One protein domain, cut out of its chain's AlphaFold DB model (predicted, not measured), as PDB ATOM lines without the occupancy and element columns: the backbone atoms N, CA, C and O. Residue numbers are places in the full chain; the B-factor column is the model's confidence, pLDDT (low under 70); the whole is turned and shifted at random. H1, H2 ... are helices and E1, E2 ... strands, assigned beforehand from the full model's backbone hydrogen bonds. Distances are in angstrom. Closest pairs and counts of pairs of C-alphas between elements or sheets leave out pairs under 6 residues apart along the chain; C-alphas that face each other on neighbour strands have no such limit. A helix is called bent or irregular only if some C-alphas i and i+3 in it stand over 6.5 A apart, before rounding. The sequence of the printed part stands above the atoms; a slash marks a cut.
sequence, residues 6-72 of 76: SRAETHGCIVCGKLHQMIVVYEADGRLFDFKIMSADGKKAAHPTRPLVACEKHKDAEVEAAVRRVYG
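AT A GLANCE: This is residues 6 to 72 of the 76 residues of an uncharacterized protein of Chloroflexi bacterium (UniProt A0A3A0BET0). A strongly twisted sheet of three strands, E1, E2 and E3, is partly face to face with a small two-stranded hairpin, E4 and E5, as a small sandwich. The single helix H1 packs on E4 and E5 with its residues 60 to 67, over the face of that hairpin turned away from E1, E2 and E3, and the whole is flat. The printed part has 67 residues, with five named strands followed by one named helix, in the order E1, E2, E3, E4, E5, H1. The sheets run E1 - E2 - E3 and E4 - E5, both antiparallel, and the class is mixed, helices and strands. The whole is compact, with a radius of gyration of the C-alphas of 11.5 A and spans of 33 by 27 by 14 A.

IN THESE COORDINATES: The printed part begins with strand E1, residues 6 to 12, which starts at C-alpha 6, (85.510, 116.583, 114.849), and is 18.7 A long from first to last C-alpha. E2, residues 19 to 26, is the longest strand by residues and measures 20.6 A; it bends by 50 degrees at residue 23. E3, residues 32 to 37, measures 14.1 A. E4, residues 42 to 45, begins at C-alpha 42, (73.178, 113.657, 101.091), and measures 9.2 A. E5, residues 52 to 55, measures 10.5 A. H1, residues 60 to 71, is 16.0 A long, is not bent and ends at C-alpha 71, (89.437, 118.619, 90.912).

HOW THE PARTS SIT: E1, E2 and E3 form a meander, each strand the antiparallel neighbour of the one before. E1 and E2 are a hairpin, with 146 degrees between their directions; N 9 and O 22 are 2.8 A apart and N 20 and O 11 are 2.8 A apart, both within hydrogen-bond range. E2 and E3 are also a hairpin, at 148 degrees, with N 25 and O 34 at 2.7 A and N 36 and O 23 at 2.8 A. E1 and E3 are the edge strands of this sheet and E2 is the inner one. Its C-alphas lie up to 5.0 A off their best plane. The chain changes to the second sheet at the link from E3 to E4. E4 and E5 are a hairpin at 136 degrees, with N 43 and O 54 at 2.8 A and N 45 and O 52 at 3.0 A. The two sheets form a sandwich, two sheets face to face: the parts that face each other are 8.7 A apart centre to centre, their best planes are 7 degrees apart, and their strands stand at 38 degrees. The closest C-alphas of E1 and E5, those of Gly 12 and Val 53, are 6.8 A apart. Those of E2 and E4, His 20 and Gly 42, are 6.6 A apart. Those of E3 and E4, Ile 37 and Lys 43, are 6.9 A apart. H1 is not on the three-stranded sheet and is apart from E1, E2 and E3. Its closest C-alpha to E5 is that of Val 63, 6.6 A from that of Ala 54, and the C-alphas of Val 63 and Ala 45 of E4 are 6.7 A apart. In H1 every O i to N i+4 pair is within hydrogen-bond range.

THE WHOLE: The two C-alphas farthest apart are those of Ala 28 and Lys 57, at 34.4 A, and those of Ser 6 and Gly 72, the first and last printed, are 27.6 A apart. The printed part has no cut. The links E2 to E3, E3 to E4 and E5 to H1 are tight; E1 to E2 and E4 to E5 are short, and no link is long. The mean pLDDT of the printed part is 90.2, and no printed residue is under 70.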
ATOM      1  N   SER A   6      86.713 116.471 115.668       92.44
ATOM      2  CA  SER A   6      85.510 116.583 114.849       92.44
ATOM      3  C   SER A   6      85.066 118.042 114.736       92.44
ATOM      4  O   SER A   6      85.145 118.817 115.690       92.44
ATOM      5  N   ARG A   7      84.600 118.432 113.550       92.06
ATOM      6  CA  ARG A   7      84.078 119.768 113.255       92.06
ATOM      7  C   ARG A   7      82.787 119.649 112.464       92.06
ATOM      8  O   ARG A   7      82.690 118.830 111.556       92.06
ATOM      9  N   ALA A   8      81.796 120.460 112.814       93.38
ATOM     10  CA  ALA A   8      80.601 120.611 111.998       93.38
ATOM     11  C   ALA A   8      80.914 121.561 110.836       93.38
ATOM     12  O   ALA A   8      81.325 122.698 111.054       93.38
ATOM     13  N   GLU A   9      80.717 121.092 109.611       93.50
ATOM     14  CA  GLU A   9      80.955 121.845 108.385       93.50
ATOM     15  C   GLU A   9      79.732 121.781 107.469       93.50
ATOM     16  O   GLU A   9      78.923 120.853 107.525       93.50
ATOM     17  N   THR A  10      79.586 122.787 106.609       93.81
ATOM     18  CA  THR A  10      78.545 122.811 105.577       93.81
ATOM     19  C   THR A  10      79.208 122.803 104.213       93.81
ATOM     20  O   THR A  10      79.984 123.702 103.902       93.81
ATOM     21  N   HIS A  11      78.902 121.791 103.405       93.44
ATOM     22  CA  HIS A  11      79.468 121.618 102.067       93.44
ATOM     23  C   HIS A  11      78.353 121.580 101.030       93.44
ATOM     24  O   HIS A  11      77.266 121.060 101.281       93.44
ATOM     25  N   GLY A  12      78.622 122.138  99.853       92.88
ATOM     26  CA  GLY A  12      77.716 122.057  98.713       92.88
ATOM     27  C   GLY A  12      77.813 120.701  98.017       92.88
ATOM     28  O   GLY A  12      78.894 120.123  97.917       92.88
ATOM     29  N   CYS A  13      76.693 120.209  97.491       94.25
ATOM     30  CA  CYS A  13      76.686 119.076  96.580       94.25
ATOM     31  C   CYS A  13      77.611 119.372  95.397       94.25
ATOM     32  O   CYS A  13      77.443 120.390  94.728       94.25
ATOM     33  N   ILE A  14      78.536 118.460  95.097       93.81
ATOM     34  CA  ILE A  14      79.516 118.647  94.016       93.81
ATOM     35  C   ILE A  14      78.872 118.847  92.631       93.81
ATOM     36  O   ILE A  14      79.486 119.433  91.746       93.81
ATOM     37  N   VAL A  15      77.622 118.404  92.449       93.38
ATOM     38  CA  VAL A  15      76.882 118.514  91.184       93.38
ATOM     39  C   VAL A  15      76.024 119.784  91.119       93.38
ATOM     40  O   VAL A  15      76.118 120.531  90.151       93.38
ATOM     41  N   CYS A  16      75.180 120.044  92.127       93.31
ATOM     42  CA  CYS A  16      74.188 121.132  92.086       93.31
ATOM     43  C   CYS A  16      74.416 122.265  93.100       93.31
ATOM     44  O   CYS A  16      73.644 123.219  93.134       93.31
ATOM     45  N   GLY A  17      75.430 122.163  93.960       91.88
ATOM     46  CA  GLY A  17      75.761 123.181  94.962       91.88
ATOM     47  C   GLY A  17      74.825 123.242  96.172       91.88
ATOM     48  O   GLY A  17      75.036 124.076  97.051       91.88
ATOM     49  N   LYS A  18      73.810 122.369  96.266       93.31
ATOM     50  CA  LYS A  18      72.901 122.325  97.421       93.31
ATOM     51  C   LYS A  18      73.682 122.102  98.717       93.31
ATOM     52  O   LYS A  18      74.479 121.176  98.796       93.31
ATOM     53  N   LEU A  19      73.446 122.931  99.730       93.25
ATOM     54  CA  LEU A  19      74.159 122.847 101.001       93.25
ATOM     55  C   LEU A  19      73.697 121.641 101.825       93.25
ATOM     56  O   LEU A  19      72.500 121.447 102.040       93.25
ATOM     57  N   HIS A  20      74.664 120.883 102.330       93.38
ATOM     58  CA  HIS A  20      74.471 119.792 103.270       93.38
ATOM     59  C   HIS A  20      75.374 119.989 104.481       93.38
ATOM     60  O   HIS A  20      76.542 120.364 104.362       93.38
ATOM     61  N   GLN A  21      74.828 119.702 105.655       93.31
ATOM     62  CA  GLN A  21      75.588 119.698 106.895       93.31
ATOM     63  C   GLN A  21      76.265 118.343 107.077       93.31
ATOM     64  O   GLN A  21      75.671 117.288 106.834       93.31
ATOM     65  N   MET A  22      77.509 118.371 107.534       93.75
ATOM     66  CA  MET A  22      78.302 117.186 107.821       93.75
ATOM     67  C   MET A  22      79.204 117.414 109.029       93.75
ATOM     68  O   MET A  22      79.531 118.543 109.381       93.75
ATOM     69  N   ILE A  23      79.615 116.325 109.665       93.88
ATOM     70  CA  ILE A  23      80.679 116.336 110.661       93.88
ATOM     71  C   ILE A  23      81.917 115.760 109.995       93.88
ATOM     72  O   ILE A  23      81.892 114.614 109.555       93.88
ATOM     73  N   VAL A  24      82.981 116.546 109.927       93.81
ATOM     74  CA  VAL A  24      84.278 116.137 109.396       93.81
ATOM     75  C   VAL A  24      85.212 115.861 110.564       93.81
ATOM     76  O   VAL A  24      85.278 116.634 111.516       93.81
ATOM     77  N   VAL A  25      85.904 114.734 110.517       92.69
ATOM     78  CA  VAL A  25      86.901 114.317 111.497       92.69
ATOM     79  C   VAL A  25      88.265 114.471 110.851       92.69
ATOM     80  O   VAL A  25      88.534 113.874 109.809       92.69
ATOM     81  N   TYR A  26      89.125 115.255 111.489       91.44
ATOM     82  CA  TYR A  26      90.514 115.415 111.086       91.44
ATOM     83  C   TYR A  26      91.438 114.707 112.074       91.44
ATOM     84  O   TYR A  26      91.170 114.676 113.281       91.44
ATOM     85  N   GLU A  27      92.526 114.153 111.551       90.75
ATOM     86  CA  GLU A  27      93.684 113.752 112.344       90.75
ATOM     87  C   GLU A  27      94.408 114.993 112.905       90.75
ATOM     88  O   GLU A  27      94.180 116.128 112.474       90.75
ATOM     89  N   ALA A  28      95.303 114.777 113.872       87.00
ATOM     90  CA  ALA A  28      96.064 115.845 114.528       87.00
ATOM     91  C   ALA A  28      96.924 116.680 113.555       87.00
ATOM     92  O   ALA A  28      97.208 117.846 113.821       87.00
ATOM     93  N   ASP A  29      97.320 116.099 112.419       85.75
ATOM     94  CA  ASP A  29      98.076 116.756 111.347       85.75
ATOM     95  C   ASP A  29      97.186 117.546 110.364       85.75
ATOM     96  O   ASP A  29      97.680 118.107 109.387       85.75
ATOM     97  N   GLY A  30      95.873 117.601 110.614       83.19
ATOM     98  CA  GLY A  30      94.899 118.278 109.762       83.19
ATOM     99  C   GLY A  30      94.469 117.470 108.538       83.19
ATOM    100  O   GLY A  30      93.710 117.987 107.717       83.19
ATOM    101  N   ARG A  31      94.910 116.211 108.390       86.56
ATOM    102  CA  ARG A  31      94.424 115.335 107.317       86.56
ATOM    103  C   ARG A  31      93.004 114.876 107.600       86.56
ATOM    104  O   ARG A  31      92.631 114.621 108.744       86.56
ATOM    105  N   LEU A  32      92.213 114.747 106.539       89.00
ATOM    106  CA  LEU A  32      90.882 114.162 106.624       89.00
ATOM    107  C   LEU A  32      90.998 112.707 107.101       89.00
ATOM    108  O   LEU A  32      91.633 111.895 106.432       89.00
ATOM    109  N   PHE A  33      90.372 112.389 108.233       89.06
ATOM    110  CA  PHE A  33      90.254 111.020 108.732       89.06
ATOM    111  C   PHE A  33      88.989 110.351 108.192       89.06
ATOM    112  O   PHE A  33      89.046 109.306 107.554       89.06
ATOM    113  N   ASP A  34      87.838 110.972 108.450       90.31
ATOM    114  CA  ASP A  34      86.528 110.540 107.964       90.31
ATOM    115  C   ASP A  34      85.553 111.719 108.041       90.31
ATOM    116  O   ASP A  34      85.838 112.754 108.635       90.31
ATOM    117  N   PHE A  35      84.374 111.577 107.460       92.81
ATOM    118  CA  PHE A  35      83.283 112.526 107.618       92.81
ATOM    119  C   PHE A  35      81.945 111.798 107.607       92.81
ATOM    120  O   PHE A  35      81.806 110.719 107.039       92.81
ATOM    121  N   LYS A  36      80.919 112.384 108.214       91.50
ATOM    122  CA  LYS A  36      79.553 111.865 108.187       91.50
ATOM    123  C   LYS A  36      78.598 112.975 107.794       91.50
ATOM    124  O   LYS A  36      78.565 114.025 108.429       91.50
ATOM    125  N   ILE A  37      77.804 112.728 106.763       92.88
ATOM    126  CA  ILE A  37      76.756 113.649 106.332       92.88
ATOM    127  C   ILE A  37      75.586 113.532 107.309       92.88
ATOM    128  O   ILE A  37      75.168 112.428 107.659       92.88
ATOM    129  N   MET A  38      75.110 114.675 107.792       92.81
ATOM    130  CA  MET A  38      73.978 114.771 108.719       92.81
ATOM    131  C   MET A  38      72.665 115.031 107.977       92.81
ATOM    132  O   MET A  38      71.595 114.706 108.479       92.81
ATOM    133  N   SER A  39      72.739 115.614 106.778       88.19
ATOM    134  CA  SER A  39      71.576 115.830 105.920       88.19
ATOM    135  C   SER A  39      71.040 114.510 105.363       88.19
ATOM    136  O   SER A  39      71.790 113.741 104.770       88.19
ATOM    137  N   ALA A  40      69.733 114.280 105.509       85.19
ATOM    138  CA  ALA A  40      69.081 113.032 105.104       85.19
ATOM    139  C   ALA A  40      69.177 112.734 103.597       85.19
ATOM    140  O   ALA A  40      69.138 111.579 103.208       85.19
ATOM    141  N   ASP A  41      69.308 113.763 102.761       88.88
ATOM    142  CA  ASP A  41      69.326 113.662 101.300       88.88
ATOM    143  C   ASP A  41      70.739 113.739 100.693       88.88
ATOM    144  O   ASP A  41      70.886 113.959  99.486       88.88
ATOM    145  N   GLY A  42      71.783 113.615 101.520       88.31
ATOM    146  CA  GLY A  42      73.178 113.657 101.091       88.31
ATOM    147  C   GLY A  42      73.883 112.306 101.233       88.31
ATOM    148  O   GLY A  42      73.789 111.642 102.260       88.31
ATOM    149  N   LYS A  43      74.668 111.941 100.219       91.25
ATOM    150  CA  LYS A  43      75.557 110.773 100.188       91.25
ATOM    151  C   LYS A  43      77.018 111.191 100.021       91.25
ATOM    152  O   LYS A  43      77.313 112.264  99.486       91.25
ATOM    153  N   LYS A  44      77.943 110.348 100.491       90.56
ATOM    154  CA  LYS A  44      79.385 110.598 100.349       90.56
ATOM    155  C   LYS A  44      79.765 110.525  98.871       90.56
ATOM    156  O   LYS A  44      79.399 109.569  98.194       90.56
ATOM    157  N   ALA A  45      80.510 111.515  98.393       89.25
ATOM    158  CA  ALA A  45      81.177 111.449  97.101       89.25
ATOM    159  C   ALA A  45      82.628 110.998  97.314       89.25
ATOM    160  O   ALA A  45      83.293 111.452  98.247       89.25
ATOM    161  N   ALA A  46      83.101 110.074  96.478       81.38
ATOM    162  CA  ALA A  46      84.441 109.518  96.608       81.38
ATOM    163  C   ALA A  46      85.501 110.574  96.255       81.38
ATOM    164  O   ALA A  46      85.513 111.105  95.146       81.38
ATOM    165  N   HIS A  47      86.391 110.873  97.204       83.88
ATOM    166  CA  HIS A  47      87.606 111.648  96.974       83.88
ATOM    167  C   HIS A  47      88.640 111.306  98.057       83.88
ATOM    168  O   HIS A  47      88.274 111.236  99.231       83.88
ATOM    169  N   PRO A  48      89.923 111.106  97.709       75.38
ATOM    170  CA  PRO A  48      90.918 110.578  98.648       75.38
ATOM    171  C   PRO A  48      91.254 111.527  99.805       75.38
ATOM    172  O   PRO A  48      91.630 111.078 100.881       75.38
ATOM    173  N   THR A  49      91.133 112.839  99.599       81.81
ATOM    174  CA  THR A  49      91.620 113.846 100.562       81.81
ATOM    175  C   THR A  49      90.607 114.927 100.924       81.81
ATOM    176  O   THR A  49      90.942 115.848 101.666       81.81
ATOM    177  N   ARG A  50      89.373 114.864 100.401       86.00
ATOM    178  CA  ARG A  50      88.379 115.936 100.575       86.00
ATOM    179  C   ARG A  50      87.021 115.371 100.983       86.00
ATOM    180  O   ARG A  50      86.573 114.406 100.365       86.00
ATOM    181  N   PRO A  51      86.346 115.970 101.977       89.75
ATOM    182  CA  PRO A  51      85.009 115.553 102.366       89.75
ATOM    183  C   PRO A  51      84.000 116.087 101.343       89.75
ATOM    184  O   PRO A  51      83.561 117.228 101.425       89.75
ATOM    185  N   LEU A  52      83.669 115.283 100.332       92.31
ATOM    186  CA  LEU A  52      82.716 115.669  99.292       92.31
ATOM    187  C   LEU A  52      81.335 115.060  99.554       92.31
ATOM    188  O   LEU A  52      81.196 113.910  99.978       92.31
ATOM    189  N   VAL A  53      80.298 115.830  99.235       93.88
ATOM    190  CA  VAL A  53      78.897 115.407  99.322       93.88
ATOM    191  C   VAL A  53      78.229 115.485  97.958       93.88
ATOM    192  O   VAL A  53      78.490 116.385  97.158       93.88
ATOM    193  N   ALA A  54      77.337 114.540  97.698       94.06
ATOM    194  CA  ALA A  54      76.407 114.575  96.583       94.06
ATOM    195  C   ALA A  54      74.978 114.393  97.093       94.06
ATOM    196  O   ALA A  54      74.762 113.678  98.066       94.06
ATOM    197  N   CYS A  55      73.987 115.000  96.442       93.06
ATOM    198  CA  CYS A  55      72.596 114.668  96.738       93.06
ATOM    199  C   CYS A  55      72.290 113.237  96.277       93.06
ATOM    200  O   CYS A  55      72.798 112.794  95.246       93.06
ATOM    201  N   GLU A  56      71.369 112.554  96.953       89.75
ATOM    202  CA  GLU A  56      70.864 111.244  96.507       89.75
ATOM    203  C   GLU A  56      70.204 111.289  95.119       89.75
ATOM    204  O   GLU A  56      70.152 110.286  94.413       89.75
ATOM    205  N   LYS A  57      69.744 112.473  94.697       90.56
ATOM    206  CA  LYS A  57      69.151 112.707  93.373       90.56
ATOM    207  C   LYS A  57      70.140 112.543  92.214       90.56
ATOM    208  O   LYS A  57      69.691 112.364  91.086       90.56
ATOM    209  N   HIS A  58      71.444 112.636  92.473       92.06
ATOM    210  CA  HIS A  58      72.475 112.530  91.441       92.06
ATOM    211  C   HIS A  58      73.042 111.118  91.380       92.06
ATOM    212  O   HIS A  58      73.365 110.508  92.405       92.06
ATOM    213  N   LYS A  59      73.194 110.597  90.165       91.62
ATOM    214  CA  LYS A  59      73.791 109.279  89.929       91.62
ATOM    215  C   LYS A  59      75.298 109.335  90.147       91.62
ATOM    216  O   LYS A  59      75.913 110.382  89.972       91.62
ATOM    217  N   ASP A  60      75.901 108.197  90.465       89.31
ATOM    218  CA  ASP A  60      77.341 108.133  90.750       89.31
ATOM    219  C   ASP A  60      78.184 108.614  89.560       89.31
ATOM    220  O   ASP A  60      79.122 109.374  89.755       89.31
ATOM    221  N   ALA A  61      77.762 108.331  88.324       89.62
ATOM    222  CA  ALA A  61      78.413 108.852  87.118       89.62
ATOM    223  C   ALA A  61      78.411 110.394  87.027       89.62
ATOM    224  O   ALA A  61      79.382 110.988  86.563       89.62
ATOM    225  N   GLU A  62      77.339 111.062  87.473       91.88
ATOM    226  CA  GLU A  62      77.280 112.533  87.511       91.88
ATOM    227  C   GLU A  62      78.201 113.089  88.597       91.88
ATOM    228  O   GLU A  62      78.846 114.119  88.406       91.88
ATOM    229  N   VAL A  63      78.276 112.388  89.731       91.75
ATOM    230  CA  VAL A  63      79.160 112.737  90.842       91.75
ATOM    231  C   VAL A  63      80.617 112.601  90.415       91.75
ATOM    232  O   VAL A  63      81.372 113.553  90.576       91.75
ATOM    233  N   GLU A  64      81.009 111.479  89.812       90.38
ATOM    234  CA  GLU A  64      82.366 111.257  89.302       90.38
ATOM    235  C   GLU A  64      82.753 112.287  88.236       90.38
ATOM    236  O   GLU A  64      83.838 112.866  88.298       90.38
ATOM    237  N   ALA A  65      81.853 112.582  87.292       91.19
ATOM    238  CA  ALA A  65      82.082 113.611  86.283       91.19
ATOM    239  C   ALA A  65      82.267 115.001  86.910       91.19
ATOM    240  O   ALA A  65      83.141 115.760  86.487       91.19
ATOM    241  N   ALA A  66      81.480 115.339  87.935       91.50
ATOM    242  CA  ALA A  66      81.614 116.601  88.653       91.50
ATOM    243  C   ALA A  66      82.918 116.669  89.464       91.50
ATOM    244  O   ALA A  66      83.598 117.694  89.434       91.50
ATOM    245  N   VAL A  67      83.310 115.576  90.126       90.56
ATOM    246  CA  VAL A  67      84.594 115.474  90.835       90.56
ATOM    247  C   VAL A  67      85.752 115.699  89.865       90.56
ATOM    248  O   VAL A  67      86.564 116.592  90.106       90.56
ATOM    249  N   ARG A  68      85.778 114.988  88.728       89.31
ATOM    250  CA  ARG A  68      86.803 115.165  87.683       89.31
ATOM    251  C   ARG A  68      86.817 116.579  87.110       89.31
ATOM    252  O   ARG A  68      87.878 117.137  86.862       89.31
ATOM    253  N   ARG A  69      85.649 117.196  86.918       89.25
ATOM    254  CA  ARG A  69      85.543 118.568  86.398       89.25
ATOM    255  C   ARG A  69      86.123 119.611  87.355       89.25
ATOM    256  O   ARG A  69      86.700 120.589  86.892       89.25
ATOM    257  N   VAL A  70      85.906 119.451  88.660       87.56
ATOM    258  CA  VAL A  70      86.301 120.446  89.671       87.56
ATOM    259  C   VAL A  70      87.737 120.233  90.144       87.56
ATOM    260  O   VAL A  70      88.454 121.207  90.357       87.56
ATOM    261  N   TYR A  71      88.154 118.978  90.307       85.00
ATOM    262  CA  TYR A  71      89.437 118.619  90.912       85.00
ATOM    263  C   TYR A  71      90.427 117.958  89.944       85.00
ATOM    264  O   TYR A  71      91.584 117.786  90.311       85.00
ATOM    265  N   GLY A  72      90.012 117.638  88.714       80.06
ATOM    266  CA  GLY A  72      90.824 116.892  87.750       80.06
ATOM    267  C   GLY A  72      90.814 115.382  87.997       80.06
ATOM    268  O   GLY A  72      90.181 114.888  88.934       80.06
TER     269      GLY A  72